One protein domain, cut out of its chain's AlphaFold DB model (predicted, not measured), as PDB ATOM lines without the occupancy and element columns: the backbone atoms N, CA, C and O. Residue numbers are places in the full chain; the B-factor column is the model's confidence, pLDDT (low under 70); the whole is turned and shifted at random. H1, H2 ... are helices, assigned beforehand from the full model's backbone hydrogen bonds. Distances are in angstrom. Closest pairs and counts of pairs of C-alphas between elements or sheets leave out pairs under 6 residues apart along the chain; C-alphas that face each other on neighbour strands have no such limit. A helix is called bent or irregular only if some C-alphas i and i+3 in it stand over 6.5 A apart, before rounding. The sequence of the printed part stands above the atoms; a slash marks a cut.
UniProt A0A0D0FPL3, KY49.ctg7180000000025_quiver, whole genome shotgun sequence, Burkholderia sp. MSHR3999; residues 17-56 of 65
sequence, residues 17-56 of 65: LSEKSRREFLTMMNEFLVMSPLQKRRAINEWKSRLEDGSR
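What this domain is: This is residues 17 to 56 of the 65 residues of an uncharacterized protein of Burkholderia sp. MSHR3999 (UniProt A0A0D0FPL3). Two long helices, H2 and H1, make a flat, open V: they come close near the tight turn at residues 35 and 36, and from there their arms spread apart. Residues 45 to 56, of which 45 to 54 belong to H2, and residues 18 to 24, of which 19 to 24 belong to H1, stand free at the open ends of the V. The printed part has 40 residues with two named helices, H1 then H2 along the chain, and no named strand, and its class is all helix. It is loose, with a radius of gyration of the C-alphas of 11.8 A, and the C-alphas span 31 by 30 by 7 A.

Where its parts are: Start with the longest helix, H2, residues 37 to 54. Find C-alpha 37 at (256.967, 355.833, 162.707); from there the helix runs 26.0 A to C-alpha 54 at (231.466, 355.008, 167.760). Then go back to C-alpha 19 at (237.946, 333.433, 166.343), where H1, residues 19 to 34, begins; it measures 23.2 A to C-alpha 34.

How they stand to each other: Look at Phe 32 and Lys 40: their C-alphas, the closest of H1 and H2, are 6.5 A apart. The two helices are close but not clearly touching, with 1 pair of C-alphas within 8 A. They run opposite ways at a steep tilt of 36 degrees, only just beyond shallow. Their centres are 15.4 A apart. In H1 and H2 every O i to N i+4 pair is within hydrogen-bond range. Neither helix is bent.

The domain as a whole: The two C-alphas farthest apart are those of Val 34 and Arg 56, at 31.7 A. The printed part has no cut, and the link from H1 to H2 is tight. The mean pLDDT of the printed part is 92.7; look at residues 54 to 56 for the model's low confidence, under 70.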
ATOM      1  N   LEU A  17     237.469 337.569 172.476       97.06
ATOM      2  CA  LEU A  17     237.075 337.800 171.090       97.06
ATOM      3  C   LEU A  17     236.682 336.495 170.372       97.06
ATOM      4  O   LEU A  17     237.229 335.411 170.614       97.06
ATOM      5  N   SER A  18     235.777 336.611 169.395       97.81
ATOM      6  CA  SER A  18     235.486 335.518 168.457       97.81
ATOM      7  C   SER A  18     236.746 335.110 167.678       97.81
ATOM      8  O   SER A  18     237.680 335.897 167.534       97.81
ATOM      9  N   GLU A  19     236.790 333.895 167.130       97.25
ATOM     10  CA  GLU A  19     237.946 333.433 166.343       97.25
ATOM     11  C   GLU A  19     238.236 334.341 165.132       97.25
ATOM     12  O   GLU A  19     239.391 334.635 164.823       97.25
ATOM     13  N   LYS A  20     237.177 334.843 164.482       96.88
ATOM     14  CA  LYS A  20     237.278 335.822 163.393       96.88
ATOM     15  C   LYS A  20     237.924 337.122 163.879       96.88
ATOM     16  O   LYS A  20     238.921 337.555 163.310       96.88
ATOM     17  N   SER A  21     237.407 337.695 164.963       96.25
ATOM     18  CA  SER A  21     237.922 338.947 165.529       96.25
ATOM     19  C   SER A  21     239.349 338.801 166.071       96.25
ATOM     20  O   SER A  21     240.146 339.726 165.953       96.25
ATOM     21  N   ARG A  22     239.720 337.626 166.603       97.75
ATOM     22  CA  ARG A  22     241.108 337.322 166.992       97.75
ATOM     23  C   ARG A  22     242.051 337.346 165.792       97.75
ATOM     24  O   ARG A  22     243.128 337.925 165.895       97.75
ATOM     25  N   ARG A  23     241.655 336.764 164.654       97.38
ATOM     26  CA  ARG A  23     242.442 336.845 163.410       97.38
ATOM     27  C   ARG A  23     242.621 338.286 162.945       97.38
ATOM     28  O   ARG A  23     243.744 338.687 162.667       97.38
ATOM     29  N   GLU A  24     241.543 339.065 162.916       96.69
ATOM     30  CA  GLU A  24     241.588 340.484 162.536       96.69
ATOM     31  C   GLU A  24     242.512 341.290 163.460       96.69
ATOM     32  O   GLU A  24     243.356 342.048 162.981       96.69
ATOM     33  N   PHE A  25     242.423 341.071 164.777       96.69
ATOM     34  CA  PHE A  25     243.314 341.694 165.756       96.69
ATOM     35  C   PHE A  25     244.788 341.382 165.473       96.69
ATOM     36  O   PHE A  25     245.615 342.293 165.437       96.69
ATOM     37  N   LEU A  26     245.127 340.108 165.248       97.31
ATOM     38  CA  LEU A  26     246.506 339.694 164.971       97.31
ATOM     39  C   LEU A  26     247.030 340.285 163.658       97.31
ATOM     40  O   LEU A  26     248.183 340.712 163.613       97.31
ATOM     41  N   THR A  27     246.198 340.365 162.616       97.19
ATOM     42  CA  THR A  27     246.560 341.026 161.354       97.19
ATOM     43  C   THR A  27     246.883 342.500 161.580       97.19
ATOM     44  O   THR A  27     247.981 342.935 161.235       97.19
ATOM     45  N   MET A  28     245.995 343.249 162.243       95.81
ATOM     46  CA  MET A  28     246.226 344.668 162.545       95.81
ATOM     47  C   MET A  28     247.472 344.882 163.413       95.81
ATOM     48  O   MET A  28     248.227 345.828 163.197       95.81
ATOM     49  N   MET A  29     247.717 344.000 164.387       96.25
ATOM     50  CA  MET A  29     248.907 344.065 165.233       96.25
ATOM     51  C   MET A  29     250.185 343.814 164.426       96.25
ATOM     52  O   MET A  29     251.147 344.569 164.564       96.25
ATOM     53  N   ASN A  30     250.198 342.796 163.563       97.12
ATOM     54  CA  ASN A  30     251.340 342.496 162.700       97.12
ATOM     55  C   ASN A  30     251.654 343.666 161.762       97.12
ATOM     56  O   ASN A  30     252.808 344.087 161.676       97.12
ATOM     57  N   GLU A  31     250.634 344.234 161.118       96.31
ATOM     58  CA  GLU A  31     250.770 345.430 160.283       96.31
ATOM     59  C   GLU A  31     251.329 346.605 161.087       96.31
ATOM     60  O   GLU A  31     252.305 347.238 160.676       96.31
ATOM     61  N   PHE A  32     250.773 346.865 162.273       96.75
ATOM     62  CA  PHE A  32     251.250 347.936 163.138       96.75
ATOM     63  C   PHE A  32     252.722 347.762 163.510       96.75
ATOM     64  O   PHE A  32     253.458 348.745 163.516       96.75
ATOM     65  N   LEU A  33     253.191 346.546 163.799       96.25
ATOM     66  CA  LEU A  33     254.586 346.309 164.181       96.25
ATOM     67  C   LEU A  33     255.567 346.699 163.065       96.25
ATOM     68  O   LEU A  33     256.589 347.325 163.371       96.25
ATOM     69  N   VAL A  34     255.226 346.416 161.803       97.12
ATOM     70  CA  VAL A  34     256.086 346.682 160.632       97.12
ATOM     71  C   VAL A  34     255.947 348.095 160.054       97.12
ATOM     72  O   VAL A  34     256.780 348.514 159.253       97.12
ATOM     73  N   MET A  35     254.935 348.862 160.467       97.56
ATOM     74  CA  MET A  35     254.758 350.251 160.035       97.56
ATOM     75  C   MET A  35     255.937 351.157 160.430       97.56
ATOM     76  O   MET A  35     256.474 351.089 161.544       97.56
ATOM     77  N   SER A  36     256.257 352.109 159.546       97.94
ATOM     78  CA  SER A  36     257.167 353.220 159.850       97.94
ATOM     79  C   SER A  36     256.604 354.126 160.962       97.94
ATOM     80  O   SER A  36     255.387 354.162 161.179       97.94
ATOM     81  N   PRO A  37     257.439 354.931 161.650       97.94
ATOM     82  CA  PRO A  37     256.967 355.833 162.707       97.94
ATOM     83  C   PRO A  37     255.848 356.787 162.261       97.94
ATOM     84  O   PRO A  37     254.904 357.039 163.012       97.94
ATOM     85  N   LEU A  38     255.915 357.289 161.020       97.88
ATOM     86  CA  LEU A  38     254.885 358.170 160.468       97.88
ATOM     87  C   LEU A  38     253.554 357.433 160.265       97.88
ATOM     88  O   LEU A  38     252.503 357.982 160.599       97.88
ATOM     89  N   GLN A  39     253.597 356.201 159.749       97.88
ATOM     90  CA  GLN A  39     252.409 355.361 159.571       97.88
ATOM     91  C   GLN A  39     251.779 355.005 160.921       97.88
ATOM     92  O   GLN A  39     250.579 355.205 161.088       97.88
ATOM     93  N   LYS A  40     252.587 354.613 161.918       97.88
ATOM     94  CA  LYS A  40     252.114 354.344 163.289       97.88
ATOM     95  C   LYS A  40     251.366 355.536 163.877       97.88
ATOM     96  O   LYS A  40     250.277 355.375 164.415       97.88
ATOM     97  N   ARG A  41     251.915 356.751 163.741       97.75
ATOM     98  CA  ARG A  41     251.263 357.974 164.238       97.75
ATOM     99  C   ARG A  41     249.906 358.217 163.573       97.75
ATOM    100  O   ARG A  41     248.963 358.596 164.259       97.75
ATOM    101  N   ARG A  42     249.802 358.002 162.257       96.94
ATOM    102  CA  ARG A  42     248.535 358.140 161.520       96.94
ATOM    103  C   ARG A  42     247.511 357.095 161.964       96.94
ATOM    104  O   ARG A  42     246.401 357.482 162.308       96.94
ATOM    105  N   ALA A  43     247.914 355.826 162.052       96.25
ATOM    106  CA  ALA A  43     247.054 354.733 162.503       96.25
ATOM    107  C   ALA A  43     246.505 354.978 163.920       96.25
ATOM    108  O   ALA A  43     245.308 354.859 164.149       96.25
ATOM    109  N   ILE A  44     247.349 355.422 164.859       96.44
ATOM    110  CA  ILE A  44     246.910 355.745 166.228       96.44
ATOM    111  C   ILE A  44     245.862 356.864 166.238       96.44
ATOM    112  O   ILE A  44     244.890 356.782 166.987       96.44
ATOM    113  N   ASN A  45     246.050 357.916 165.438       96.31
ATOM    114  CA  ASN A  45     245.081 359.011 165.356       96.31
ATOM    115  C   ASN A  45     243.749 358.542 164.756       96.31
ATOM    116  O   ASN A  45     242.690 358.910 165.254       96.31
ATOM    117  N   GLU A  46     243.803 357.697 163.728       95.25
ATOM    118  CA  GLU A  46     242.621 357.094 163.111       95.25
ATOM    119  C   GLU A  46     241.842 356.220 164.103       95.25
ATOM    120  O   GLU A  46     240.627 356.360 164.228       95.25
ATOM    121  N   TRP A  47     242.525 355.358 164.860       94.12
ATOM    122  CA  TRP A  47     241.881 354.502 165.860       94.12
ATOM    123  C   TRP A  47     241.205 355.306 166.968       94.12
ATOM    124  O   TRP A  47     240.106 354.954 167.391       94.12
ATOM    125  N   LYS A  48     241.834 356.399 167.415       94.25
ATOM    126  CA  LYS A  48     241.228 357.316 168.390       94.25
ATOM    127  C   LYS A  48     239.948 357.944 167.846       94.25
ATOM    128  O   LYS A  48     238.934 357.881 168.530       94.25
ATOM    129  N   SER A  49     239.972 358.454 166.610       93.44
ATOM    130  CA  SER A  49     238.776 359.017 165.964       93.44
ATOM    131  C   SER A  49     237.638 358.001 165.921       93.44
ATOM    132  O   SER A  49     236.533 358.300 166.344       93.44
ATOM    133  N   ARG A  50     237.915 356.758 165.503       90.06
ATOM    134  CA  ARG A  50     236.889 355.703 165.420       90.06
ATOM    135  C   ARG A  50     236.254 355.367 166.771       90.06
ATOM    136  O   ARG A  50     235.067 355.060 166.816       90.06
ATOM    137  N   LEU A  51     237.027 355.410 167.857       87.06
ATOM    138  CA  LEU A  51     236.502 355.212 169.211       87.06
ATOM    139  C   LEU A  51     235.611 356.379 169.655       87.06
ATOM    140  O   LEU A  51     234.572 356.152 170.270       87.06
ATOM    141  N   GLU A  52     236.001 357.612 169.333       86.06
ATOM    142  CA  GLU A  52     235.219 358.813 169.643       86.06
ATOM    143  C   GLU A  52     233.913 358.871 168.833       86.06
ATOM    144  O   GLU A  52     232.862 359.203 169.383       86.06
ATOM    145  N   ASP A  53     233.957 358.484 167.557       78.62
ATOM    146  CA  ASP A  53     232.799 358.465 166.663       78.62
ATOM    147  C   ASP A  53     231.815 357.340 167.030       78.62
ATOM    148  O   ASP A  53     230.618 357.587 167.168       78.62
ATOM    149  N   GLY A  54     232.308 356.127 167.311       60.62
ATOM    150  CA  GLY A  54     231.466 355.008 167.760       60.62
ATOM    151  C   GLY A  54     230.798 355.237 169.124       60.62
ATOM    152  O   GLY A  54     229.763 354.641 169.417       60.62
ATOM    153  N   SER A  55     231.342 356.136 169.951       57.31
ATOM    154  CA  SER A  55     230.718 356.549 171.214       57.31
ATOM    155  C   SER A  55     229.522 357.490 171.021       57.31
ATOM    156  O   SER A  55     228.710 357.612 171.938       57.31
ATOM    157  N   ARG A  56     229.401 358.178 169.877       55.88
ATOM    158  CA  ARG A  56     228.297 359.119 169.615       55.88
ATOM    159  C   ARG A  56     227.024 358.411 169.158       55.88
ATOM    160  O   ARG A  56     225.938 358.833 169.554       55.88
TER     161      ARG A  56